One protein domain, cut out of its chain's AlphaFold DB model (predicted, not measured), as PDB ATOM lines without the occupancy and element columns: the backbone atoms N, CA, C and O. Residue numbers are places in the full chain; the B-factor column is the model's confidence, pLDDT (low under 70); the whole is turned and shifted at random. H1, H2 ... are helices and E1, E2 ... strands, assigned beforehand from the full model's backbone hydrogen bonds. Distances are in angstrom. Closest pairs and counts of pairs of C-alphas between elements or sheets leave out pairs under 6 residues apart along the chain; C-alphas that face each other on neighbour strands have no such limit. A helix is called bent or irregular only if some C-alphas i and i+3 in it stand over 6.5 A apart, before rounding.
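This is residues 179 to 374 of the 573 residues of an uncharacterized protein of Acidilobales archaeon (UniProt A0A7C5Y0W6). One very long helix, H8, runs along the longest axis of the model, and other helices pack crosswise on it along its length. The helical hairpin of H2 and H3 and the arm H6b pack on its first half, and the arm H6a and H5 pack on its second half, while a tiny sheet of E1 and E3 lies near its first part through E3, and the short helices H4 and H7 touch each other beyond that sheet, with H4 apart from H8. The printed part has 196 residues with eight named helices and three named strands, in the order H1, H2, H3, H4, E1, E2, H5, H6, E3, H7, H8; the sheet, E1 - E3, is antiparallel. The class is mostly helix. The whole is loose and elongated, with a radius of gyration of the C-alphas of 20.4 A and spans of 68 by 35 by 32 A.

H1, residues 179 to 197, begins at C-alpha 179 at (-4.067, 35.544, 82.354) and is 27.0 A long from first to last C-alpha. H2, residues 205 to 221, measures 24.4 A, and H3, residues 225 to 239, measures 21.1 A. H4 is residues 242 to 245, and E1, residues 246 to 248, follows at once. E2, residues 252 to 258, is 20.1 A long and pairs with no named strand. H5, residues 265 to 277, is 18.0 A long and is neither bent nor irregular, but only just: C-alphas 267 and 270 are 6.4 A apart. H6, residues 284 to 311, was assigned as one helix by its hydrogen bonds but is bent, with C-alphas 295 and 298 9.6 A apart; its arms are H6a, residues 284 to 295, and H6b, residues 298 to 311. E3 is residues 312 to 314 and H7 residues 319 to 327. H8, residues 333 to 372, spans 57.7 A, from C-alpha 333 at (16.255, 21.543, 90.229) to C-alpha 372 at (-31.603, 50.815, 103.763).

H8 is the hub. Residues 339 to 347 of H8 touch H2, closest at the C-alphas of Leu 210 and Val 343, 5.8 A. H3 touches H8 at a steep tilt of 51 degrees, the same way, closest at the C-alphas of Ser 235 and Val 340, 6.0 A. H2 and H3 form a helical hairpin. H6b touches H8 at a steep tilt of 55 degrees, with the C-alphas of Arg 309 and Ala 345 closest at 5.3 A. H6a, about perpendicular to H6b at 84 degrees, touches H8 farther along, closest at the C-alphas of Val 288 and Ser 357, 5.5 A. H5 touches H8 about perpendicular at 77 degrees, closest at the C-alphas of Ile 265 and Ser 364, 6.3 A. H1 and H8 only just touch, with 3 pairs of C-alphas within 8 A, closest at Phe 185 and Met 348, 6.5 A. H4 and H7 only just touch, with 3 such pairs, the C-alphas of Ile 245 and Tyr 321 closest at 6.5 A. The closest C-alphas of E2 and H6b are those of Cys 257 and Cys 300, 5.2 A apart. Between E1 and E3, N 247 and O 313 are within hydrogen-bond range at 3.1 A. Every O i to N i+4 pair is within range in H1, H2, H3, H6a, H6b, H7 and H8; H5 has 7 of 9, and H4 is too short for such a pair. H2 and H5, for instance, are apart.

The C-alphas farthest apart, those of Lys 329 and Ile 374, are 68.7 A apart. The printed part has no cut, and no link is long. Residues 197 to 202, of which 197 belongs to H1, stand free. The mean pLDDT of the printed part is 82.5, and residues 200 to 203 and 276 to 287 are under 70.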
ATOM      1  N   MET A 179      -5.017  34.735  83.116       87.56
ATOM      2  CA  MET A 179      -4.067  35.544  82.354       87.56
ATOM      3  C   MET A 179      -3.981  36.968  82.900       87.56
ATOM      4  O   MET A 179      -2.887  37.523  82.952       87.56
ATOM      5  N   GLU A 180      -5.098  37.557  83.331       85.50
ATOM      6  CA  GLU A 180      -5.097  38.885  83.961       85.50
ATOM      7  C   GLU A 180      -4.422  38.857  85.338       85.50
ATOM      8  O   GLU A 180      -3.570  39.703  85.620       85.50
ATOM      9  N   ILE A 181      -4.694  37.829  86.149       86.19
ATOM     10  CA  ILE A 181      -3.989  37.600  87.420       86.19
ATOM     11  C   ILE A 181      -2.486  37.469  87.184       86.19
ATOM     12  O   ILE A 181      -1.691  38.147  87.834       86.19
ATOM     13  N   PHE A 182      -2.079  36.635  86.225       88.44
ATOM     14  CA  PHE A 182      -0.669  36.397  85.945       88.44
ATOM     15  C   PHE A 182       0.037  37.660  85.433       88.44
ATOM     16  O   PHE A 182       1.161  37.938  85.842       88.44
ATOM     17  N   LYS A 183      -0.619  38.483  84.600       88.19
ATOM     18  CA  LYS A 183      -0.085  39.794  84.186       88.19
ATOM     19  C   LYS A 183       0.129  40.725  85.383       88.19
ATOM     20  O   LYS A 183       1.182  41.362  85.477       88.19
ATOM     21  N   SER A 184      -0.841  40.800  86.292       85.50
ATOM     22  CA  SER A 184      -0.732  41.593  87.523       85.50
ATOM     23  C   SER A 184       0.397  41.084  88.420       85.50
ATOM     24  O   SER A 184       1.196  41.884  88.911       85.50
ATOM     25  N   PHE A 185       0.538  39.764  88.542       88.12
ATOM     26  CA  PHE A 185       1.627  39.122  89.269       88.12
ATOM     27  C   PHE A 185       3.001  39.429  88.654       88.12
ATOM     28  O   PHE A 185       3.904  39.863  89.362       88.12
ATOM     29  N   VAL A 186       3.164  39.331  87.330       89.25
ATOM     30  CA  VAL A 186       4.402  39.734  86.629       89.25
ATOM     31  C   VAL A 186       4.755  41.195  86.933       89.25
ATOM     32  O   VAL A 186       5.908  41.514  87.230       89.25
ATOM     33  N   LYS A 187       3.769  42.101  86.887       88.06
ATOM     34  CA  LYS A 187       3.970  43.525  87.192       88.06
ATOM     35  C   LYS A 187       4.420  43.739  88.639       88.06
ATOM     36  O   LYS A 187       5.279  44.586  88.879       88.06
ATOM     37  N   LEU A 188       3.859  42.983  89.581       86.06
ATOM     38  CA  LEU A 188       4.275  42.989  90.981       86.06
ATOM     39  C   LEU A 188       5.730  42.520  91.126       86.06
ATOM     40  O   LEU A 188       6.540  43.235  91.710       86.06
ATOM     41  N   MET A 189       6.085  41.384  90.522       87.06
ATOM     42  CA  MET A 189       7.445  40.837  90.584       87.06
ATOM     43  C   MET A 189       8.495  41.786  89.992       87.06
ATOM     44  O   MET A 189       9.586  41.918  90.544       87.06
ATOM     45  N   ASN A 190       8.156  42.508  88.922       87.06
ATOM     46  CA  ASN A 190       9.034  43.532  88.351       87.06
ATOM     47  C   ASN A 190       9.249  44.718  89.306       87.06
ATOM     48  O   ASN A 190      10.382  45.165  89.476       87.06
ATOM     49  N   LYS A 191       8.194  45.200  89.979       85.06
ATOM     50  CA  LYS A 191       8.329  46.252  91.005       85.06
ATOM     51  C   LYS A 191       9.192  45.793  92.180       85.06
ATOM     52  O   LYS A 191      10.017  46.557  92.677       85.06
ATOM     53  N   LEU A 192       9.017  44.543  92.605       84.69
ATOM     54  CA  LEU A 192       9.803  43.941  93.679       84.69
ATOM     55  C   LEU A 192      11.280  43.854  93.326       84.69
ATOM     56  O   LEU A 192      12.120  44.229  94.142       84.69
ATOM     57  N   LYS A 193      11.592  43.439  92.095       86.94
ATOM     58  CA  LYS A 193      12.959  43.417  91.574       86.94
ATOM     59  C   LYS A 193      13.624  44.793  91.683       86.94
ATOM     60  O   LYS A 193      14.708  44.901  92.248       86.94
ATOM     61  N   GLU A 194      12.954  45.847  91.211       84.56
ATOM     62  CA  GLU A 194      13.478  47.219  91.278       84.56
ATOM     63  C   GLU A 194      13.721  47.691  92.720       84.56
ATOM     64  O   GLU A 194      14.699  48.391  92.989       84.56
ATOM     65  N   SER A 195      12.834  47.332  93.652       82.31
ATOM     66  CA  SER A 195      12.973  47.689  95.070       82.31
ATOM     67  C   SER A 195      14.121  46.934  95.744       82.31
ATOM     68  O   SER A 195      14.902  47.533  96.489       82.31
ATOM     69  N   TYR A 196      14.246  45.636  95.454       81.00
ATOM     70  CA  TYR A 196      15.297  44.765  95.977       81.00
ATOM     71  C   TYR A 196      16.687  45.229  95.515       81.00
ATOM     72  O   TYR A 196      17.601  45.372  96.327       81.00
ATOM     73  N   GLU A 197      16.836  45.571  94.230       81.75
ATOM     74  CA  GLU A 197      18.087  46.101  93.665       81.75
ATOM     75  C   GLU A 197      18.494  47.452  94.286       81.75
ATOM     76  O   GLU A 197      19.684  47.726  94.457       81.75
ATOM     77  N   LYS A 198      17.521  48.277  94.697       80.19
ATOM     78  CA  LYS A 198      17.752  49.570  95.366       80.19
ATOM     79  C   LYS A 198      18.097  49.456  96.859       80.19
ATOM     80  O   LYS A 198      18.359  50.486  97.480       80.19
ATOM     81  N   LYS A 199      18.115  48.249  97.442       71.06
ATOM     82  CA  LYS A 199      18.355  47.997  98.881       71.06
ATOM     83  C   LYS A 199      17.483  48.856  99.813       71.06
ATOM     84  O   LYS A 199      17.938  49.272 100.880       71.06
ATOM     85  N   SER A 200      16.236  49.149  99.436       60.34
ATOM     86  CA  SER A 200      15.306  49.818 100.354       60.34
ATOM     87  C   SER A 200      15.008  48.866 101.518       60.34
ATOM     88  O   SER A 200      14.436  47.804 101.299       60.34
ATOM     89  N   GLY A 201      15.434  49.201 102.738       52.88
ATOM     90  CA  GLY A 201      15.528  48.288 103.891       52.88
ATOM     91  C   GLY A 201      14.222  47.770 104.519       52.88
ATOM     92  O   GLY A 201      14.202  47.537 105.721       52.88
ATOM     93  N   THR A 202      13.140  47.597 103.759       57.41
ATOM     94  CA  THR A 202      11.892  46.958 104.217       57.41
ATOM     95  C   THR A 202      11.652  45.666 103.439       57.41
ATOM     96  O   THR A 202      11.631  45.677 102.209       57.41
ATOM     97  N   PHE A 203      11.487  44.544 104.149       62.25
ATOM     98  CA  PHE A 203      11.080  43.276 103.539       62.25
ATOM     99  C   PHE A 203       9.623  43.390 103.097       62.25
ATOM    100  O   PHE A 203       8.747  43.675 103.913       62.25
ATOM    101  N   SER A 204       9.372  43.195 101.804       73.56
ATOM    102  CA  SER A 204       8.013  43.134 101.281       73.56
ATOM    103  C   SER A 204       7.347  41.798 101.667       73.56
ATOM    104  O   SER A 204       8.068  40.820 101.901       73.56
ATOM    105  N   PRO A 205       6.004  41.715 101.718       74.69
ATOM    106  CA  PRO A 205       5.284  40.470 102.025       74.69
ATOM    107  C   PRO A 205       5.724  39.275 101.164       74.69
ATOM    108  O   PRO A 205       5.848  38.152 101.642       74.69
ATOM    109  N   GLU A 206       6.069  39.530  99.905       80.44
ATOM    110  CA  GLU A 206       6.488  38.515  98.939       80.44
ATOM    111  C   GLU A 206       7.871  37.937  99.253       80.44
ATOM    112  O   GLU A 206       8.107  36.742  99.073       80.44
ATOM    113  N   LEU A 207       8.789  38.777  99.743       78.75
ATOM    114  CA  LEU A 207      10.087  38.315 100.228       78.75
ATOM    115  C   LEU A 207       9.911  37.507 101.513       78.75
ATOM    116  O   LEU A 207      10.536  36.460 101.649       78.75
ATOM    117  N   ILE A 208       9.033  37.946 102.421       80.19
ATOM    118  CA  ILE A 208       8.719  37.210 103.654       80.19
ATOM    119  C   ILE A 208       8.201  35.805 103.324       80.19
ATOM    120  O   ILE A 208       8.699  34.842 103.902       80.19
ATOM    121  N   ALA A 209       7.280  35.670 102.364       78.44
ATOM    122  CA  ALA A 209       6.768  34.371 101.922       78.44
ATOM    123  C   ALA A 209       7.884  33.453 101.391       78.44
ATOM    124  O   ALA A 209       7.973  32.288 101.775       78.44
ATOM    125  N   LEU A 210       8.792  33.985 100.562       82.62
ATOM    126  CA  LEU A 210       9.945  33.225 100.072       82.62
ATOM    127  C   LEU A 210      10.868  32.770 101.213       82.62
ATOM    128  O   LEU A 210      11.289  31.614 101.242       82.62
ATOM    129  N   TYR A 211      11.210  33.671 102.133       84.44
ATOM    130  CA  TYR A 211      12.109  33.360 103.244       84.44
ATOM    131  C   TYR A 211      11.494  32.354 104.218       84.44
ATOM    132  O   TYR A 211      12.189  31.436 104.646       84.44
ATOM    133  N   ALA A 212      10.198  32.479 104.513       83.19
ATOM    134  CA  ALA A 212       9.469  31.530 105.348       83.19
ATOM    135  C   ALA A 212       9.497  30.114 104.748       83.19
ATOM    136  O   ALA A 212       9.803  29.160 105.464       83.19
ATOM    137  N   GLU A 213       9.276  29.986 103.435       85.19
ATOM    138  CA  GLU A 213       9.362  28.702 102.728       85.19
ATOM    139  C   GLU A 213      10.764  28.088 102.819       85.19
ATOM    140  O   GLU A 213      10.933  26.904 103.112       85.19
ATOM    141  N   LEU A 214      11.798  28.898 102.583       83.94
ATOM    142  CA  LEU A 214      13.185  28.441 102.662       83.94
ATOM    143  C   LEU A 214      13.558  28.004 104.085       83.94
ATOM    144  O   LEU A 214      14.305  27.040 104.249       83.94
ATOM    145  N   GLU A 215      13.046  28.680 105.115       85.69
ATOM    146  CA  GLU A 215      13.232  28.286 106.514       85.69
ATOM    147  C   GLU A 215      12.472  27.014 106.899       85.69
ATOM    148  O   GLU A 215      12.946  26.260 107.751       85.69
ATOM    149  N   GLU A 216      11.292  26.774 106.330       85.62
ATOM    150  CA  GLU A 216      10.544  25.529 106.524       85.62
ATOM    151  C   GLU A 216      11.334  24.344 105.948       85.62
ATOM    152  O   GLU A 216      11.622  23.379 106.656       85.62
ATOM    153  N   ILE A 217      11.811  24.470 104.709       83.94
ATOM    154  CA  ILE A 217      12.599  23.428 104.038       83.94
ATOM    155  C   ILE A 217      13.933  23.183 104.744       83.94
ATOM    156  O   ILE A 217      14.357  22.036 104.885       83.94
ATOM    157  N   ASP A 218      14.606  24.238 105.201       84.81
ATOM    158  CA  ASP A 218      15.846  24.116 105.967       84.81
ATOM    159  C   ASP A 218      15.622  23.365 107.289       84.81
ATOM    160  O   ASP A 218      16.418  22.501 107.660       84.81
ATOM    161  N   ARG A 219      14.493  23.608 107.970       85.75
ATOM    162  CA  ARG A 219      14.110  22.854 109.175       85.75
ATOM    163  C   ARG A 219      13.885  21.369 108.887       85.75
ATOM    164  O   ARG A 219      14.294  20.537 109.699       85.75
ATOM    165  N   GLU A 220      13.270  21.032 107.757       86.12
ATOM    166  CA  GLU A 220      12.989  19.645 107.369       86.12
ATOM    167  C   GLU A 220      14.229  18.891 106.867       86.12
ATOM    168  O   GLU A 220      14.460  17.742 107.249       86.12
ATOM    169  N   GLN A 221      15.029  19.525 106.007       85.62
ATOM    170  CA  GLN A 221      16.116  18.877 105.263       85.62
ATOM    171  C   GLN A 221      17.512  19.168 105.828       85.62
ATOM    172  O   GLN A 221      18.465  18.508 105.415       85.62
ATOM    173  N   LYS A 222      17.644  20.101 106.785       84.94
ATOM    174  CA  LYS A 222      18.911  20.540 107.400       84.94
ATOM    175  C   LYS A 222      19.948  20.924 106.348       84.94
ATOM    176  O   LYS A 222      20.986  20.272 106.208       84.94
ATOM    177  N   LEU A 223      19.636  21.958 105.574       83.00
ATOM    178  CA  LEU A 223      20.452  22.357 104.436       83.00
ATOM    179  C   LEU A 223      21.781  22.962 104.909       83.00
ATOM    180  O   LEU A 223      21.861  23.656 105.920       83.00
ATOM    181  N   ALA A 224      22.853  22.723 104.149       84.38
ATOM    182  CA  ALA A 224      24.108  23.431 104.378       84.38
ATOM    183  C   ALA A 224      23.924  24.937 104.080       84.38
ATOM    184  O   ALA A 224      23.211  25.272 103.127       84.38
ATOM    185  N   PRO A 225      24.593  25.851 104.815       84.38
ATOM    186  CA  PRO A 225      24.449  27.298 104.610       84.38
ATOM    187  C   PRO A 225      24.704  27.743 103.163       84.38
ATOM    188  O   PRO A 225      24.015  28.614 102.643       84.38
ATOM    189  N   GLU A 226      25.663  27.098 102.499       83.94
ATOM    190  CA  GLU A 226      26.012  27.340 101.097       83.94
ATOM    191  C   GLU A 226      24.852  26.975 100.159       83.94
ATOM    192  O   GLU A 226      24.478  27.770  99.302       83.94
ATOM    193  N   ILE A 227      24.216  25.817 100.367       82.19
ATOM    194  CA  ILE A 227      23.067  25.362  99.568       82.19
ATOM    195  C   ILE A 227      21.860  26.280  99.790       82.19
ATOM    196  O   ILE A 227      21.134  26.583  98.843       82.19
ATOM    197  N   LYS A 228      21.661  26.755 101.024       82.81
ATOM    198  CA  LYS A 228      20.592  27.700 101.365       82.81
ATOM    199  C   LYS A 228      20.754  29.032 100.622       82.81
ATOM    200  O   LYS A 228      19.805  29.481  99.984       82.81
ATOM    201  N   ASP A 229      21.956  29.609 100.623       84.38
ATOM    202  CA  ASP A 229      22.273  30.839  99.877       84.38
ATOM    203  C   ASP A 229      22.118  30.651  98.354       84.38
ATOM    204  O   ASP A 229      21.576  31.518  97.663       84.38
ATOM    205  N   MET A 230      22.522  29.490  97.822       82.50
ATOM    206  CA  MET A 230      22.296  29.142  96.414       82.50
ATOM    207  C   MET A 230      20.795  29.074  96.076       82.50
ATOM    208  O   MET A 230      20.369  29.644  95.067       82.50
ATOM    209  N   LEU A 231      19.991  28.392  96.903       83.50
ATOM    210  CA  LEU A 231      18.542  28.239  96.718       83.50
ATOM    211  C   LEU A 231      17.815  29.581  96.766       83.50
ATOM    212  O   LEU A 231      16.947  29.832  95.928       83.50
ATOM    213  N   GLU A 232      18.186  30.452  97.701       85.81
ATOM    214  CA  GLU A 232      17.637  31.800  97.811       85.81
ATOM    215  C   GLU A 232      17.890  32.606  96.530       85.81
ATOM    216  O   GLU A 232      16.949  33.078  95.882       85.81
ATOM    217  N   LYS A 233      19.157  32.706  96.104       85.88
ATOM    218  CA  LYS A 233      19.551  33.467  94.907       85.88
ATOM    219  C   LYS A 233      18.908  32.918  93.636       85.88
ATOM    220  O   LYS A 233      18.469  33.693  92.779       85.88
ATOM    221  N   ALA A 234      18.844  31.594  93.502       84.38
ATOM    222  CA  ALA A 234      18.190  30.938  92.377       84.38
ATOM    223  C   ALA A 234      16.681  31.235  92.358       84.38
ATOM    224  O   ALA A 234      16.152  31.620  91.314       84.38
ATOM    225  N   SER A 235      16.008  31.136  93.507       85.12
ATOM    226  CA  SER A 235      14.568  31.397  93.631       85.12
ATOM    227  C   SER A 235      14.221  32.844  93.294       85.12
ATOM    228  O   SER A 235      13.340  33.076  92.469       85.12
ATOM    229  N   LEU A 236      14.967  33.813  93.837       85.44
ATOM    230  CA  LEU A 236      14.806  35.235  93.511       85.44
ATOM    231  C   LEU A 236      14.994  35.498  92.016       85.44
ATOM    232  O   LEU A 236      14.208  36.215  91.401       85.44
ATOM    233  N   THR A 237      16.003  34.879  91.399       85.06
ATOM    234  CA  THR A 237      16.248  35.052  89.964       85.06
ATOM    235  C   THR A 237      15.099  34.497  89.120       85.06
ATOM    236  O   THR A 237      14.724  35.120  88.127       85.06
ATOM    237  N   LEU A 238      14.516  33.354  89.494       83.81
ATOM    238  CA  LEU A 238      13.358  32.796  88.791       83.81
ATOM    239  C   LEU A 238      12.105  33.665  88.980       83.81
ATOM    240  O   LEU A 238      11.427  33.984  88.005       83.81
ATOM    241  N   LEU A 239      11.837  34.094  90.213       84.12
ATOM    242  CA  LEU A 239      10.717  34.963  90.576       84.12
ATOM    243  C   LEU A 239      10.771  36.320  89.855       84.12
ATOM    244  O   LEU A 239       9.771  36.782  89.313       84.12
ATOM    245  N   PHE A 240      11.944  36.946  89.764       87.50
ATOM    246  CA  PHE A 240      12.120  38.230  89.073       87.50
ATOM    247  C   PHE A 240      12.075  38.139  87.546       87.50
ATOM    248  O   PHE A 240      12.068  39.171  86.878       87.50
ATOM    249  N   ASN A 241      12.057  36.929  86.983       85.12
ATOM    250  CA  ASN A 241      11.958  36.693  85.542       85.12
ATOM    251  C   ASN A 241      10.781  35.764  85.212       85.12
ATOM    252  O   ASN A 241      10.812  35.022  84.228       85.12
ATOM    253  N   ILE A 242       9.731  35.826  86.038       83.50
ATOM    254  CA  ILE A 242       8.580  34.921  85.997       83.50
ATOM    255  C   ILE A 242       7.918  34.872  84.611       83.50
ATOM    256  O   ILE A 242       7.510  33.804  84.175       83.50
ATOM    257  N   SER A 243       7.876  35.983  83.868       83.75
ATOM    258  CA  SER A 243       7.244  36.060  82.539       83.75
ATOM    259  C   SER A 243       7.964  35.271  81.444       83.75
ATOM    260  O   SER A 243       7.348  34.912  80.447       83.75
ATOM    261  N   GLU A 244       9.267  35.028  81.590       81.50
ATOM    262  CA  GLU A 244      10.072  34.277  80.612       81.50
ATOM    263  C   GLU A 244      10.152  32.785  80.953       81.50
ATOM    264  O   GLU A 244      10.619  31.977  80.146       81.50
ATOM    265  N   ILE A 245       9.743  32.429  82.171       82.56
ATOM    266  CA  ILE A 245      10.011  31.133  82.792       82.56
ATOM    267  C   ILE A 245       8.713  30.399  83.115       82.56
ATOM    268  O   ILE A 245       8.687  29.174  83.055       82.56
ATOM    269  N   PHE A 246       7.635  31.121  83.409       82.00
ATOM    270  CA  PHE A 246       6.333  30.550  83.706       82.00
ATOM    271  C   PHE A 246       5.299  30.930  82.665       82.00
ATOM    272  O   PHE A 246       5.268  32.049  82.155       82.00
ATOM    273  N   SER A 247       4.391  29.993  82.418       83.75
ATOM    274  CA  SER A 247       3.129  30.290  81.753       83.75
ATOM    275  C   SER A 247       1.976  29.549  82.434       83.75
ATOM    276  O   SER A 247       2.145  28.384  82.832       83.75
ATOM    277  N   PRO A 248       0.812  30.203  82.591       87.62
ATOM    278  CA  PRO A 248      -0.402  29.519  82.998       87.62
ATOM    279  C   PRO A 248      -0.831  28.502  81.938       87.62
ATOM    280  O   PRO A 248      -0.770  28.774  80.742       87.62
ATOM    281  N   THR A 249      -1.294  27.337  82.382       89.50
ATOM    282  CA  THR A 249      -1.806  26.266  81.503       89.50
ATOM    283  C   THR A 249      -3.305  26.372  81.229       89.50
ATOM    284  O   THR A 249      -3.816  25.707  80.330       89.50
ATOM    285  N   VAL A 250      -4.011  27.218  81.982       89.81
ATOM    286  CA  VAL A 250      -5.453  27.460  81.866       89.81
ATOM    287  C   VAL A 250      -5.725  28.955  81.733       89.81
ATOM    288  O   VAL A 250      -4.980  29.778  82.263       89.81
ATOM    289  N   SER A 251      -6.804  29.314  81.037       88.38
ATOM    290  CA  SER A 251      -7.248  30.706  80.896       88.38
ATOM    291  C   SER A 251      -8.137  31.177  82.050       88.38
ATOM    292  O   SER A 251      -8.196  32.371  82.332       88.38
ATOM    293  N   GLU A 252      -8.824  30.251  82.715       91.31
ATOM    294  CA  GLU A 252      -9.793  30.523  83.773       91.31
ATOM    295  C   GLU A 252      -9.439  29.715  85.021       91.31
ATOM    296  O   GLU A 252      -9.112  28.530  84.937       91.31
ATOM    297  N   LEU A 253      -9.520  30.364  86.180       91.19
ATOM    298  CA  LEU A 253      -9.479  29.708  87.475       91.19
ATOM    299  C   LEU A 253     -10.876  29.714  88.083       91.19
ATOM    300  O   LEU A 253     -11.520  30.759  88.148       91.19
ATOM    301  N   LYS A 254     -11.304  28.560  88.593       93.12
ATOM    302  CA  LYS A 254     -12.553  28.411  89.333       93.12
ATOM    303  C   LYS A 254     -12.291  27.710  90.650       93.12
ATOM    304  O   LYS A 254     -11.695  26.635  90.689       93.12
ATOM    305  N   PHE A 255     -12.815  28.285  91.715       91.38
ATOM    306  CA  PHE A 255     -12.644  27.775  93.059       91.38
ATOM    307  C   PHE A 255     -13.995  27.713  93.752       91.38
ATOM    308  O   PHE A 255     -14.871  28.545  93.527       91.38
ATOM    309  N   ALA A 256     -14.151  26.693  94.582       92.00
ATOM    310  CA  ALA A 256     -15.330  26.473  95.398       92.00
ATOM    311  C   ALA A 256     -14.854  26.256  96.832       92.00
ATOM    312  O   ALA A 256     -14.146  25.273  97.097       92.00
ATOM    313  N   CYS A 257     -15.210  27.183  97.710       90.56
ATOM    314  CA  CYS A 257     -14.821  27.219  99.109       90.56
ATOM    315  C   CYS A 257     -16.048  27.089 100.000       90.56
ATOM    316  O   CYS A 257     -17.066  27.739  99.765       90.56
ATOM    317  N   GLU A 258     -15.948  26.217 100.994       88.88
ATOM    318  CA  GLU A 258     -16.953  26.097 102.043       88.88
ATOM    319  C   GLU A 258     -16.801  27.279 103.007       88.88
ATOM    320  O   GLU A 258     -15.685  27.690 103.311       88.88
ATOM    321  N   ILE A 259     -17.922  27.847 103.436       83.88
ATOM    322  CA  ILE A 259     -17.969  28.995 104.336       83.88
ATOM    323  C   ILE A 259     -17.755  28.500 105.773       83.88
ATOM    324  O   ILE A 259     -18.586  27.763 106.301       83.88
ATOM    325  N   GLU A 260     -16.664  28.918 106.421       81.12
ATOM    326  CA  GLU A 260     -16.318  28.476 107.785       81.12
ATOM    327  C   GLU A 260     -17.067  29.258 108.879       81.12
ATOM    328  O   GLU A 260     -17.343  28.725 109.958       81.12
ATOM    329  N   LYS A 261     -17.447  30.514 108.603       78.56
ATOM    330  CA  LYS A 261     -18.277  31.355 109.483       78.56
ATOM    331  C   LYS A 261     -19.469  31.920 108.725       78.56
ATOM    332  O   LYS A 261     -19.317  32.435 107.625       78.56
ATOM    333  N   THR A 262     -20.646  31.881 109.353       71.62
ATOM    334  CA  THR A 262     -21.904  32.364 108.760       71.62
ATOM    335  C   THR A 262     -21.760  33.800 108.246       71.62
ATOM    336  O   THR A 262     -21.561  34.720 109.039       71.62
ATOM    337  N   TYR A 263     -21.905  33.986 106.933       76.62
ATOM    338  CA  TYR A 263     -21.917  35.290 106.275       76.62
ATOM    339  C   TYR A 263     -23.347  35.634 105.861       76.62
ATOM    340  O   TYR A 263     -23.878  35.040 104.933       76.62
ATOM    341  N   LEU A 264     -23.977  36.576 106.558       80.31
ATOM    342  CA  LEU A 264     -25.309  37.090 106.230       80.31
ATOM    343  C   LEU A 264     -25.209  38.610 106.162       80.31
ATOM    344  O   LEU A 264     -24.799  39.223 107.154       80.31
ATOM    345  N   ILE A 265     -25.573  39.229 105.030       82.38
ATOM    346  CA  ILE A 265     -25.510  40.693 104.879       82.38
ATOM    347  C   ILE A 265     -26.357  41.334 105.981       82.38
ATOM    348  O   ILE A 265     -25.912  42.274 106.645       82.38
ATOM    349  N   TYR A 266     -27.526  40.752 106.257       83.88
ATOM    350  CA  TYR A 266     -28.414  41.214 107.315       83.88
ATOM    351  C   TYR A 266     -27.797  41.114 108.716       83.88
ATOM    352  O   TYR A 266     -28.110  41.944 109.551       83.88
ATOM    353  N   MET A 267     -26.888  40.182 109.001       81.75
ATOM    354  CA  MET A 267     -26.277  40.077 110.339       81.75
ATOM    355  C   MET A 267     -25.022  40.937 110.492       81.75
ATOM    356  O   MET A 267     -24.723  41.428 111.579       81.75
ATOM    357  N   VAL A 268     -24.266  41.100 109.410       79.50
ATOM    358  CA  VAL A 268     -22.924  41.685 109.444       79.50
ATOM    359  C   VAL A 268     -22.971  43.214 109.369       79.50
ATOM    360  O   VAL A 268     -22.294  43.905 110.133       79.50
ATOM    361  N   PHE A 269     -23.797  43.770 108.483       79.38
ATOM    362  CA  PHE A 269     -23.795  45.208 108.202       79.38
ATOM    363  C   PHE A 269     -24.476  46.092 109.255       79.38
ATOM    364  O   PHE A 269     -23.973  47.195 109.476       79.38
ATOM    365  N   PRO A 270     -25.514  45.651 109.991       80.94
ATOM    366  CA  PRO A 270     -26.016  46.423 111.130       80.94
ATOM    367  C   PRO A 270     -24.971  46.633 112.234       80.94
ATOM    368  O   PRO A 270     -24.952  47.679 112.885       80.94
ATOM    369  N   ILE A 271     -24.065  45.668 112.436       77.25
ATOM    370  CA  ILE A 271     -22.946  45.805 113.381       77.25
ATOM    371  C   ILE A 271     -21.977  46.879 112.879       77.25
ATOM    372  O   ILE A 271     -21.573  47.751 113.648       77.25
ATOM    373  N   LEU A 272     -21.651  46.855 111.582       72.94
ATOM    374  CA  LEU A 272     -20.804  47.866 110.954       72.94
ATOM    375  C   LEU A 272     -21.415  49.268 111.071       72.94
ATOM    376  O   LEU A 272     -20.730  50.206 111.473       72.94
ATOM    377  N   GLU A 273     -22.706  49.409 110.776       74.56
ATOM    378  CA  GLU A 273     -23.444  50.665 110.915       74.56
ATOM    379  C   GLU A 273     -23.371  51.202 112.347       74.56
ATOM    380  O   GLU A 273     -23.004  52.357 112.565       74.56
ATOM    381  N   ARG A 274     -23.650  50.347 113.340       75.56
ATOM    382  CA  ARG A 274     -23.570  50.709 114.758       75.56
ATOM    383  C   ARG A 274     -22.164  51.164 115.147       75.56
ATOM    384  O   ARG A 274     -22.032  52.155 115.861       75.56
ATOM    385  N   ASN A 275     -21.133  50.477 114.667       71.62
ATOM    386  CA  ASN A 275     -19.737  50.820 114.931       71.62
ATOM    387  C   ASN A 275     -19.361  52.188 114.336       71.62
ATOM    388  O   ASN A 275     -18.728  52.997 115.013       71.62
ATOM    389  N   ILE A 276     -19.816  52.483 113.111       68.56
ATOM    390  CA  ILE A 276     -19.643  53.798 112.471       68.56
ATOM    391  C   ILE A 276     -20.342  54.891 113.288       68.56
ATOM    392  O   ILE A 276     -19.737  55.926 113.563       68.56
ATOM    393  N   ILE A 277     -21.591  54.662 113.711       68.75
ATOM    394  CA  ILE A 277     -22.380  55.629 114.495       68.75
ATOM    395  C   ILE A 277     -21.733  55.910 115.857       68.75
ATOM    396  O   ILE A 277     -21.688  57.061 116.289       68.75
ATOM    397  N   LEU A 278     -21.227  54.879 116.537       68.25
ATOM    398  CA  LEU A 278     -20.599  55.006 117.856       68.25
ATOM    399  C   LEU A 278     -19.165  55.557 117.802       68.25
ATOM    400  O   LEU A 278     -18.554  55.752 118.851       68.25
ATOM    401  N   GLY A 279     -18.608  55.794 116.608       62.28
ATOM    402  CA  GLY A 279     -17.217  56.224 116.438       62.28
ATOM    403  C   GLY A 279     -16.189  55.160 116.848       62.28
ATOM    404  O   GLY A 279     -14.993  55.442 116.893       62.28
ATOM    405  N   THR A 280     -16.636  53.935 117.136       58.81
ATOM    406  CA  THR A 280     -15.791  52.767 117.382       58.81
ATOM    407  C   THR A 280     -15.440  52.180 116.025       58.81
ATOM    408  O   THR A 280     -16.165  51.350 115.487       58.81
ATOM    409  N   ILE A 281     -14.384  52.697 115.409       55.91
ATOM    410  CA  ILE A 281     -14.011  52.337 114.044       55.91
ATOM    411  C   ILE A 281     -13.693  50.835 113.980       55.91
ATOM    412  O   ILE A 281     -12.696  50.398 114.543       55.91
ATOM    413  N   ALA A 282     -14.520  50.062 113.273       56.41
ATOM    414  CA  ALA A 282     -14.032  48.859 112.608       56.41
ATOM    415  C   ALA A 282     -13.232  49.355 111.403       56.41
ATOM    416  O   ALA A 282     -13.771  50.095 110.568       56.41
ATOM    417  N   THR A 283     -11.940  49.053 111.348       59.69
ATOM    418  CA  THR A 283     -11.147  49.436 110.185       59.69
ATOM    419  C   THR A 283     -11.682  48.680 108.964       59.69
ATOM    420  O   THR A 283     -12.182  47.560 109.081       59.69
ATOM    421  N   PRO A 284     -11.630  49.267 107.766       58.66
ATOM    422  CA  PRO A 284     -11.975  48.542 106.544       58.66
ATOM    423  C   PRO A 284     -11.100  47.294 106.349       58.66
ATOM    424  O   PRO A 284     -11.561  46.315 105.767       58.66
ATOM    425  N   GLU A 285      -9.867  47.314 106.877       63.00
ATOM    426  CA  GLU A 285      -9.022  46.127 106.997       63.00
ATOM    427  C   GLU A 285      -9.657  45.035 107.868       63.00
ATOM    428  O   GLU A 285      -9.637  43.883 107.452       63.00
ATOM    429  N   ASP A 286     -10.292  45.367 108.999       66.75
ATOM    430  CA  ASP A 286     -10.996  44.378 109.836       66.75
ATOM    431  C   ASP A 286     -12.138  43.696 109.071       66.75
ATOM    432  O   ASP A 286     -12.429  42.521 109.285       66.75
ATOM    433  N   PHE A 287     -12.798  44.424 108.165       66.69
ATOM    434  CA  PHE A 287     -13.908  43.883 107.386       66.69
ATOM    435  C   PHE A 287     -13.447  42.979 106.242       66.69
ATOM    436  O   PHE A 287     -13.969  41.878 106.063       66.69
ATOM    437  N   VAL A 288     -12.446  43.432 105.487       72.31
ATOM    438  CA  VAL A 288     -11.820  42.623 104.436       72.31
ATOM    439  C   VAL A 288     -11.174  41.380 105.058       72.31
ATOM    440  O   VAL A 288     -11.454  40.270 104.610       72.31
ATOM    441  N   GLY A 289     -10.452  41.543 106.168       71.50
ATOM    442  CA  GLY A 289      -9.883  40.448 106.956       71.50
ATOM    443  C   GLY A 289     -10.942  39.498 107.523       71.50
ATOM    444  O   GLY A 289     -10.737  38.288 107.532       71.50
ATOM    445  N   TYR A 290     -12.124  39.989 107.915       76.69
ATOM    446  CA  TYR A 290     -13.228  39.116 108.330       76.69
ATOM    447  C   TYR A 290     -13.674  38.166 107.211       76.69
ATOM    448  O   TYR A 290     -13.957  37.000 107.491       76.69
ATOM    449  N   ILE A 291     -13.724  38.618 105.953       77.56
ATOM    450  CA  ILE A 291     -14.058  37.737 104.825       77.56
ATOM    451  C   ILE A 291     -12.894  36.786 104.520       77.56
ATOM    452  O   ILE A 291     -13.115  35.579 104.411       77.56
ATOM    453  N   GLU A 292     -11.672  37.311 104.431       76.00
ATOM    454  CA  GLU A 292     -10.469  36.532 104.110       76.00
ATOM    455  C   GLU A 292     -10.195  35.433 105.147       76.00
ATOM    456  O   GLU A 292     -10.139  34.251 104.812       76.00
ATOM    457  N   GLU A 293     -10.054  35.812 106.416       72.38
ATOM    458  CA  GLU A 293      -9.628  34.921 107.499       72.38
ATOM    459  C   GLU A 293     -10.813  34.266 108.211       72.38
ATOM    460  O   GLU A 293     -10.708  33.157 108.733       72.38
ATOM    461  N   GLY A 294     -11.954  34.955 108.272       73.19
ATOM    462  CA  GLY A 294     -13.128  34.484 108.996       73.19
ATOM    463  C   GLY A 294     -14.066  33.625 108.155       73.19
ATOM    464  O   GLY A 294     -14.470  32.560 108.614       73.19
ATOM    465  N   VAL A 295     -14.461  34.104 106.975       77.00
ATOM    466  CA  VAL A 295     -15.497  33.462 106.144       77.00
ATOM    467  C   VAL A 295     -14.902  32.372 105.255       77.00
ATOM    468  O   VAL A 295     -15.459  31.277 105.202       77.00
ATOM    469  N   LEU A 296     -13.799  32.661 104.556       79.38
ATOM    470  CA  LEU A 296     -13.149  31.721 103.636       79.38
ATOM    471  C   LEU A 296     -12.236  30.723 104.361       79.38
ATOM    472  O   LEU A 296     -12.241  29.540 104.019       79.38
ATOM    473  N   GLY A 297     -11.486  31.190 105.360       80.69
ATOM    474  CA  GLY A 297     -10.679  30.343 106.235       80.69
ATOM    475  C   GLY A 297      -9.484  29.654 105.562       80.69
ATOM    476  O   GLY A 297      -9.217  29.781 104.360       80.69
ATOM    477  N   GLU A 298      -8.729  28.900 106.360       84.50
ATOM    478  CA  GLU A 298      -7.439  28.326 105.953       84.50
ATOM    479  C   GLU A 298      -7.597  27.201 104.919       84.50
ATOM    480  O   GLU A 298      -6.853  27.140 103.937       84.50
ATOM    481  N   LYS A 299      -8.634  26.361 105.050       86.56
ATOM    482  CA  LYS A 299      -8.879  25.246 104.117       86.56
ATOM    483  C   LYS A 299      -9.146  25.724 102.692       86.56
ATOM    484  O   LYS A 299      -8.701  25.096 101.725       86.56
ATOM    485  N   CYS A 300      -9.886  26.825 102.544       87.94
ATOM    486  CA  CYS A 300     -10.104  27.449 101.242       87.94
ATOM    487  C   CYS A 300      -8.773  27.921 100.656       87.94
ATOM    488  O   CYS A 300      -8.448  27.566  99.519       87.94
ATOM    489  N   ARG A 301      -7.971  28.642 101.452       88.62
ATOM    490  CA  ARG A 301      -6.651  29.139 101.048       88.62
ATOM    491  C   ARG A 301      -5.755  28.006 100.551       88.62
ATOM    492  O   ARG A 301      -5.258  28.084  99.428       88.62
ATOM    493  N   GLU A 302      -5.602  26.928 101.315       88.75
ATOM    494  CA  GLU A 302      -4.786  25.765 100.933       88.75
ATOM    495  C   GLU A 302      -5.238  25.141  99.606       88.75
ATOM    496  O   GLU A 302      -4.429  24.866  98.710       88.75
ATOM    497  N   LYS A 303      -6.554  24.950  99.443       89.19
ATOM    498  CA  LYS A 303      -7.138  24.412  98.209       89.19
ATOM    499  C   LYS A 303      -6.849  25.321  97.017       89.19
ATOM    500  O   LYS A 303      -6.546  24.819  95.926       89.19
ATOM    501  N   MET A 304      -6.940  26.635  97.204       90.69
ATOM    502  CA  MET A 304      -6.656  27.596  96.149       90.69
ATOM    503  C   MET A 304      -5.165  27.608  95.782       90.69
ATOM    504  O   MET A 304      -4.848  27.499  94.597       90.69
ATOM    505  N   VAL A 305      -4.258  27.639  96.769       90.19
ATOM    506  CA  VAL A 305      -2.797  27.558  96.557       90.19
ATOM    507  C   VAL A 305      -2.451  26.316  95.745       90.19
ATOM    508  O   VAL A 305      -1.757  26.415  94.731       90.19
ATOM    509  N   ARG A 306      -2.983  25.149  96.131       90.38
ATOM    510  CA  ARG A 306      -2.762  23.897  95.397       90.38
ATOM    511  C   ARG A 306      -3.204  24.009  93.938       90.38
ATOM    512  O   ARG A 306      -2.445  23.633  93.049       90.38
ATOM    513  N   THR A 307      -4.396  24.553  93.703       90.31
ATOM    514  CA  THR A 307      -4.968  24.696  92.357       90.31
ATOM    515  C   THR A 307      -4.108  25.619  91.491       90.31
ATOM    516  O   THR A 307      -3.719  25.235  90.392       90.31
ATOM    517  N   ILE A 308      -3.723  26.801  91.985       90.12
ATOM    518  CA  ILE A 308      -2.863  27.725  91.226       90.12
ATOM    519  C   ILE A 308      -1.508  27.086  90.932       90.12
ATOM    520  O   ILE A 308      -1.037  27.125  89.795       90.12
ATOM    521  N   ARG A 309      -0.905  26.440  91.929       89.44
ATOM    522  CA  ARG A 309       0.386  25.762  91.787       89.44
ATOM    523  C   ARG A 309       0.375  24.721  90.664       89.44
ATOM    524  O   ARG A 309       1.353  24.619  89.925       89.44
ATOM    525  N   GLU A 310      -0.712  23.964  90.531       89.50
ATOM    526  CA  GLU A 310      -0.898  22.962  89.471       89.50
ATOM    527  C   GLU A 310      -1.068  23.598  88.085       89.50
ATOM    528  O   GLU A 310      -0.630  23.025  87.090       89.50
ATOM    529  N   THR A 311      -1.621  24.812  88.011       88.44
ATOM    530  CA  THR A 311      -1.803  25.526  86.736       88.44
ATOM    531  C   THR A 311      -0.535  26.195  86.203       88.44
ATOM    532  O   THR A 311      -0.479  26.514  85.012       88.44
ATOM    533  N   LEU A 312       0.491  26.398  87.033       87.25
ATOM    534  CA  LEU A 312       1.761  27.002  86.624       87.25
ATOM    535  C   LEU A 312       2.699  25.966  85.993       87.25
ATOM    536  O   LEU A 312       3.095  24.985  86.634       87.25
ATOM    537  N   SER A 313       3.140  26.221  84.761       87.12
ATOM    538  CA  SER A 313       4.132  25.392  84.063       87.12
ATOM    539  C   SER A 313       5.462  26.123  83.879       87.12
ATOM    540  O   SER A 313       5.477  27.331  83.642       87.12
ATOM    541  N   PHE A 314       6.574  25.387  83.990       85.44
ATOM    542  CA  PHE A 314       7.906  25.901  83.664       85.44
ATOM    543  C   PHE A 314       8.165  25.767  82.167       85.44
ATOM    544  O   PHE A 314       8.063  24.674  81.608       85.44
ATOM    545  N   ASN A 315       8.603  26.851  81.541       83.38
ATOM    546  CA  ASN A 315       9.228  26.809  80.234       83.38
ATOM    547  C   ASN A 315      10.705  26.431  80.393       83.38
ATOM    548  O   ASN A 315      11.589  27.288  80.449       83.38
ATOM    549  N   THR A 316      10.979  25.129  80.440       80.56
ATOM    550  CA  THR A 316      12.349  24.614  80.561       80.56
ATOM    551  C   THR A 316      13.219  24.941  79.348       80.56
ATOM    552  O   THR A 316      14.438  24.861  79.442       80.56
ATOM    553  N   ASN A 317      12.631  25.341  78.218       81.81
ATOM    554  CA  ASN A 317      13.360  25.731  77.009       81.81
ATOM    555  C   ASN A 317      13.764  27.212  77.005       81.81
ATOM    556  O   ASN A 317      14.420  27.666  76.069       81.81
ATOM    557  N   SER A 318      13.375  27.981  78.027       82.56
ATOM    558  CA  SER A 318      13.771  29.380  78.158       82.56
ATOM    559  C   SER A 318      15.301  29.494  78.269       82.56
ATOM    560  O   SER A 318      15.886  28.849  79.146       82.56
ATOM    561  N   PRO A 319      15.971  30.329  77.448       83.12
ATOM    562  CA  PRO A 319      17.419  30.536  77.538       83.12
ATOM    563  C   PRO A 319      17.867  30.931  78.946       83.12
ATOM    564  O   PRO A 319      18.910  30.499  79.422       83.12
ATOM    565  N   ARG A 320      17.027  31.700  79.643       79.44
ATOM    566  CA  ARG A 320      17.279  32.179  81.000       79.44
ATOM    567  C   ARG A 320      17.174  31.080  82.048       79.44
ATOM    568  O   ARG A 320      17.923  31.081  83.018       79.44
ATOM    569  N   TYR A 321      16.271  30.127  81.836       81.38
ATOM    570  CA  TYR A 321      16.155  28.941  82.679       81.38
ATOM    571  C   TYR A 321      17.366  28.013  82.503       81.38
ATOM    572  O   TYR A 321      17.932  27.539  83.487       81.38
ATOM    573  N   GLN A 322      17.799  27.808  81.256       83.81
ATOM    574  CA  GLN A 322      18.979  26.999  80.932       83.81
ATOM    575  C   GLN A 322      20.274  27.617  81.479       83.81
ATOM    576  O   GLN A 322      21.071  26.912  82.098       83.81
ATOM    577  N   ASP A 323      20.453  28.934  81.329       83.44
ATOM    578  CA  ASP A 323      21.577  29.672  81.920       83.44
ATOM    579  C   ASP A 323      21.615  29.498  83.446       83.44
ATOM    580  O   ASP A 323      22.647  29.130  84.011       83.44
ATOM    581  N   LEU A 324      20.461  29.642  84.106       79.31
ATOM    582  CA  LEU A 324      20.359  29.496  85.551       79.31
ATOM    583  C   LEU A 324      20.772  28.098  86.027       79.31
ATOM    584  O   LEU A 324      21.616  27.984  86.909       79.31
ATOM    585  N   ILE A 325      20.238  27.032  85.430       81.12
ATOM    586  CA  ILE A 325      20.601  25.660  85.825       81.12
ATOM    587  C   ILE A 325      22.079  25.377  85.552       81.12
ATOM    588  O   ILE A 325      22.737  24.714  86.352       81.12
ATOM    589  N   SER A 326      22.633  25.912  84.460       82.31
ATOM    590  CA  SER A 326      24.052  25.730  84.138       82.31
ATOM    591  C   SER A 326      24.987  26.348  85.187       82.31
ATOM    592  O   SER A 326      26.075  25.815  85.429       82.31
ATOM    593  N   LYS A 327      24.544  27.434  85.835       80.75
ATOM    594  CA  LYS A 327      25.287  28.174  86.860       80.75
ATOM    595  C   LYS A 327      25.292  27.478  88.224       80.75
ATOM    596  O   LYS A 327      26.261  27.630  88.963       80.75
ATOM    597  N   TRP A 328      24.258  26.704  88.552       76.38
ATOM    598  CA  TRP A 328      24.091  26.063  89.863       76.38
ATOM    599  C   TRP A 328      23.959  24.537  89.726       76.38
ATOM    600  O   TRP A 328      22.913  23.964  90.019       76.38
ATOM    601  N   LYS A 329      25.026  23.867  89.270       72.75
ATOM    602  CA  LYS A 329      25.012  22.419  88.967       72.75
ATOM    603  C   LYS A 329      24.697  21.515  90.163       72.75
ATOM    604  O   LYS A 329      24.119  20.454  89.964       72.75
ATOM    605  N   ASP A 330      25.052  21.941  91.372       76.19
ATOM    606  CA  ASP A 330      24.841  21.167  92.604       76.19
ATOM    607  C   ASP A 330      23.442  21.380  93.216       76.19
ATOM    608  O   ASP A 330      23.099  20.787  94.238       76.19
ATOM    609  N   LEU A 331      22.612  22.231  92.603       78.31
ATOM    610  CA  LEU A 331      21.283  22.560  93.100       78.31
ATOM    611  C   LEU A 331      20.249  21.515  92.653       78.31
ATOM    612  O   LEU A 331      20.154  21.170  91.475       78.31
ATOM    613  N   ASN A 332      19.397  21.062  93.575       84.00
ATOM    614  CA  ASN A 332      18.269  20.204  93.226       84.00
ATOM    615  C   ASN A 332      17.205  21.010  92.455       84.00
ATOM    616  O   ASN A 332      16.432  21.775  93.035       84.00
ATOM    617  N   VAL A 333      17.163  20.822  91.133       83.06
ATOM    618  CA  VAL A 333      16.255  21.543  90.229       83.06
ATOM    619  C   VAL A 333      14.781  21.258  90.538       83.06
ATOM    620  O   VAL A 333      13.965  22.170  90.447       83.06
ATOM    621  N   ASP A 334      14.423  20.033  90.931       85.19
ATOM    622  CA  ASP A 334      13.039  19.685  91.293       85.19
ATOM    623  C   ASP A 334      12.598  20.419  92.568       85.19
ATOM    624  O   ASP A 334      11.504  20.985  92.622       85.19
ATOM    625  N   LEU A 335      13.488  20.496  93.563       84.44
ATOM    626  CA  LEU A 335      13.250  21.267  94.783       84.44
ATOM    627  C   LEU A 335      13.091  22.763  94.475       84.44
ATOM    628  O   LEU A 335      12.128  23.378  94.930       84.44
ATOM    629  N   LEU A 336      13.967  23.333  93.641       84.56
ATOM    630  CA  LEU A 336      13.865  24.728  93.203       84.56
ATOM    631  C   LEU A 336      12.531  24.999  92.492       84.56
ATOM    632  O   LEU A 336      11.858  25.991  92.776       84.56
ATOM    633  N   GLN A 337      12.123  24.111  91.581       85.81
ATOM    634  CA  GLN A 337      10.851  24.242  90.876       85.81
ATOM    635  C   GLN A 337       9.657  24.218  91.838       85.81
ATOM    636  O   GLN A 337       8.730  25.020  91.688       85.81
ATOM    637  N   LYS A 338       9.678  23.318  92.829       87.00
ATOM    638  CA  LYS A 338       8.640  23.213  93.863       87.00
ATOM    639  C   LYS A 338       8.543  24.485  94.701       87.00
ATOM    640  O   LYS A 338       7.435  25.001  94.837       87.00
ATOM    641  N   ILE A 339       9.677  25.008  95.175       86.31
ATOM    642  CA  ILE A 339       9.750  26.249  95.962       86.31
ATOM    643  C   ILE A 339       9.138  27.401  95.175       86.31
ATOM    644  O   ILE A 339       8.169  28.011  95.617       86.31
ATOM    645  N   VAL A 340       9.642  27.666  93.966       86.31
ATOM    646  CA  VAL A 340       9.207  28.843  93.204       86.31
ATOM    647  C   VAL A 340       7.733  28.744  92.818       86.31
ATOM    648  O   VAL A 340       7.032  29.752  92.880       86.31
ATOM    649  N   LYS A 341       7.220  27.552  92.476       88.50
ATOM    650  CA  LYS A 341       5.781  27.370  92.229       88.50
ATOM    651  C   LYS A 341       4.938  27.600  93.480       88.50
ATOM    652  O   LYS A 341       3.893  28.232  93.359       88.50
ATOM    653  N   LYS A 342       5.350  27.076  94.643       87.69
ATOM    654  CA  LYS A 342       4.615  27.256  95.906       87.69
ATOM    655  C   LYS A 342       4.598  28.733  96.294       87.69
ATOM    656  O   LYS A 342       3.515  29.287  96.404       87.69
ATOM    657  N   VAL A 343       5.758  29.386  96.340       88.00
ATOM    658  CA  VAL A 343       5.883  30.817  96.664       88.00
ATOM    659  C   VAL A 343       5.092  31.685  95.681       88.00
ATOM    660  O   VAL A 343       4.346  32.563  96.099       88.00
ATOM    661  N   SER A 344       5.175  31.414  94.373       88.75
ATOM    662  CA  SER A 344       4.385  32.158  93.376       88.75
ATOM    663  C   SER A 344       2.883  31.982  93.586       88.75
ATOM    664  O   SER A 344       2.129  32.944  93.470       88.75
ATOM    665  N   ALA A 345       2.438  30.756  93.883       89.69
ATOM    666  CA  ALA A 345       1.040  30.481  94.181       89.69
ATOM    667  C   ALA A 345       0.594  31.187  95.467       89.69
ATOM    668  O   ALA A 345      -0.458  31.811  95.455       89.69
ATOM    669  N   GLU A 346       1.384  31.151  96.539       88.00
ATOM    670  CA  GLU A 346       1.057  31.827  97.800       88.00
ATOM    671  C   GLU A 346       0.933  33.339  97.638       88.00
ATOM    672  O   GLU A 346      -0.074  33.903  98.069       88.00
ATOM    673  N   ILE A 347       1.886  33.968  96.945       86.25
ATOM    674  CA  ILE A 347       1.819  35.402  96.655       86.25
ATOM    675  C   ILE A 347       0.561  35.697  95.838       86.25
ATOM    676  O   ILE A 347      -0.236  36.539  96.234       86.25
ATOM    677  N   MET A 348       0.326  34.996  94.721       87.94
ATOM    678  CA  MET A 348      -0.870  35.241  93.903       87.94
ATOM    679  C   MET A 348      -2.168  35.088  94.702       87.94
ATOM    680  O   MET A 348      -3.087  35.882  94.515       87.94
ATOM    681  N   ILE A 349      -2.250  34.099  95.592       87.69
ATOM    682  CA  ILE A 349      -3.435  33.851  96.416       87.69
ATOM    683  C   ILE A 349      -3.729  34.990  97.379       87.69
ATOM    684  O   ILE A 349      -4.896  35.348  97.510       87.69
ATOM    685  N   GLU A 350      -2.714  35.572  98.013       83.12
ATOM    686  CA  GLU A 350      -2.896  36.709  98.921       83.12
ATOM    687  C   GLU A 350      -3.586  37.884  98.211       83.12
ATOM    688  O   GLU A 350      -4.571  38.431  98.703       83.12
ATOM    689  N   TYR A 351      -3.151  38.205  96.989       82.19
ATOM    690  CA  TYR A 351      -3.776  39.256  96.181       82.19
ATOM    691  C   TYR A 351      -5.181  38.874  95.694       82.19
ATOM    692  O   TYR A 351      -6.092  39.697  95.745       82.19
ATOM    693  N   ILE A 352      -5.384  37.626  95.256       85.56
ATOM    694  CA  ILE A 352      -6.691  37.148  94.779       85.56
ATOM    695  C   ILE A 352      -7.733  37.175  95.902       85.56
ATOM    696  O   ILE A 352      -8.842  37.663  95.690       85.56
ATOM    697  N   LEU A 353      -7.394  36.656  97.087       84.69
ATOM    698  CA  LEU A 353      -8.287  36.655  98.248       84.69
ATOM    699  C   LEU A 353      -8.675  38.075  98.643       84.69
ATOM    700  O   LEU A 353      -9.847  38.326  98.930       84.69
ATOM    701  N   ARG A 354      -7.719  39.001  98.570       82.00
ATOM    702  CA  ARG A 354      -7.953  40.413  98.839       82.00
ATOM    703  C   ARG A 354      -8.907  41.072  97.870       82.00
ATOM    704  O   ARG A 354      -9.845  41.743  98.300       82.00
ATOM    705  N   ASP A 355      -8.714  40.853  96.577       82.81
ATOM    706  CA  ASP A 355      -9.601  41.411  95.558       82.81
ATOM    707  C   ASP A 355     -11.020  40.839  95.692       82.81
ATOM    708  O   ASP A 355     -11.995  41.591  95.686       82.81
ATOM    709  N   ILE A 356     -11.154  39.524  95.897       85.69
ATOM    710  CA  ILE A 356     -12.454  38.865  96.108       85.69
ATOM    711  C   ILE A 356     -13.158  39.435  97.337       85.69
ATOM    712  O   ILE A 356     -14.333  39.798  97.266       85.69
ATOM    713  N   SER A 357     -12.443  39.537  98.453       84.50
ATOM    714  CA  SER A 357     -12.997  40.019  99.716       84.50
ATOM    715  C   SER A 357     -13.423  41.478  99.613       84.50
ATOM    716  O   SER A 357     -14.500  41.838 100.092       84.50
ATOM    717  N   LEU A 358     -12.655  42.307  98.904       83.06
ATOM    718  CA  LEU A 358     -13.023  43.688  98.602       83.06
ATOM    719  C   LEU A 358     -14.288  43.770  97.732       83.06
ATOM    720  O   LEU A 358     -15.197  44.540  98.048       83.06
ATOM    721  N   ILE A 359     -14.382  42.966  96.669       87.12
ATOM    722  CA  ILE A 359     -15.546  42.950  95.769       87.12
ATOM    723  C   ILE A 359     -16.811  42.528  96.520       87.12
ATOM    724  O   ILE A 359     -17.836  43.203  96.420       87.12
ATOM    725  N   ILE A 360     -16.746  41.448  97.305       88.38
ATOM    726  CA  ILE A 360     -17.878  40.973  98.117       88.38
ATOM    727  C   ILE A 360     -18.292  42.040  99.125       88.38
ATOM    728  O   ILE A 360     -19.485  42.304  99.294       88.38
ATOM    729  N   SER A 361     -17.312  42.675  99.772       85.06
ATOM    730  CA  SER A 361     -17.553  43.728 100.752       85.06
ATOM    731  C   SER A 361     -18.342  44.887 100.156       85.06
ATOM    732  O   SER A 361     -19.331  45.334 100.732       85.06
ATOM    733  N   ILE A 362     -17.931  45.347  98.976       85.88
ATOM    734  CA  ILE A 362     -18.566  46.468  98.282       85.88
ATOM    735  C   ILE A 362     -19.933  46.084  97.759       85.88
ATOM    736  O   ILE A 362     -20.884  46.827  97.972       85.88
ATOM    737  N   ALA A 363     -20.053  44.928  97.108       91.69
ATOM    738  CA  ALA A 363     -21.340  44.466  96.620       91.69
ATOM    739  C   ALA A 363     -22.356  44.365  97.764       91.69
ATOM    740  O   ALA A 363     -23.498  44.794  97.619       91.69
ATOM    741  N   SER A 364     -21.915  43.898  98.930       91.31
ATOM    742  CA  SER A 364     -22.772  43.779 100.105       91.31
ATOM    743  C   SER A 364     -23.095  45.129 100.751       91.31
ATOM    744  O   SER A 364     -24.243  45.337 101.137       91.31
ATOM    745  N   LEU A 365     -22.154  46.084 100.787       88.19
ATOM    746  CA  LEU A 365     -22.429  47.479 101.172       88.19
ATOM    747  C   LEU A 365     -23.467  48.129 100.253       88.19
ATOM    748  O   LEU A 365     -24.352  48.834 100.728       88.19
ATOM    749  N   ILE A 366     -23.356  47.900  98.945       92.25
ATOM    750  CA  ILE A 366     -24.278  48.435  97.941       92.25
ATOM    751  C   ILE A 366     -25.669  47.834  98.127       92.25
ATOM    752  O   ILE A 366     -26.642  48.580  98.158       92.25
ATOM    753  N   VAL A 367     -25.778  46.512  98.294       95.62
ATOM    754  CA  VAL A 367     -27.059  45.836  98.558       95.62
ATOM    755  C   VAL A 367     -27.673  46.335  99.866       95.62
ATOM    756  O   VAL A 367     -28.838  46.726  99.880       95.62
ATOM    757  N   TYR A 368     -26.889  46.387 100.946       93.38
ATOM    758  CA  TYR A 368     -27.345  46.891 102.241       93.38
ATOM    759  C   TYR A 368     -27.835  48.334 102.141       93.38
ATOM    760  O   TYR A 368     -28.953  48.635 102.548       93.38
ATOM    761  N   GLY A 369     -27.025  49.220 101.557       92.56
ATOM    762  CA  GLY A 369     -27.374  50.620 101.353       92.56
ATOM    763  C   GLY A 369     -28.590  50.786 100.442       92.56
ATOM    764  O   GLY A 369     -29.445  51.628 100.701       92.56
ATOM    765  N   PHE A 370     -28.724  49.951  99.410       95.56
ATOM    766  CA  PHE A 370     -29.905  49.948  98.556       95.56
ATOM    767  C   PHE A 370     -31.164  49.642  99.370       95.56
ATOM    768  O   PHE A 370     -32.109  50.420  99.295       95.56
ATOM    769  N   ILE A 371     -31.163  48.584 100.185       95.25
ATOM    770  CA  ILE A 371     -32.307  48.188 101.023       95.25
ATOM    771  C   ILE A 371     -32.575  49.224 102.128       95.25
ATOM    772  O   ILE A 371     -33.725  49.591 102.378       95.25
ATOM    773  N   ASP A 372     -31.524  49.747 102.760       92.69
ATOM    774  CA  ASP A 372     -31.603  50.815 103.763       92.69
ATOM    775  C   ASP A 372     -32.175  52.120 103.191       92.69
ATOM    776  O   ASP A 372     -32.831  52.877 103.899       92.69
ATOM    777  N   GLY A 373     -31.968  52.386 101.905       94.00
ATOM    778  CA  GLY A 373     -32.505  53.564 101.236       94.00
ATOM    779  C   GLY A 373     -33.945  53.426 100.736       94.00
ATOM    780  O   GLY A 373     -34.488  54.425 100.261       94.00
ATOM    781  N   ILE A 374     -34.566  52.240 100.805       96.44
ATOM    782  CA  ILE A 374     -35.956  52.056 100.368       96.44
ATOM    783  C   ILE A 374     -36.878  52.801 101.337       96.44
ATOM    784  O   ILE A 374     -36.820  52.598 102.555       96.44
TER     785      ILE A 374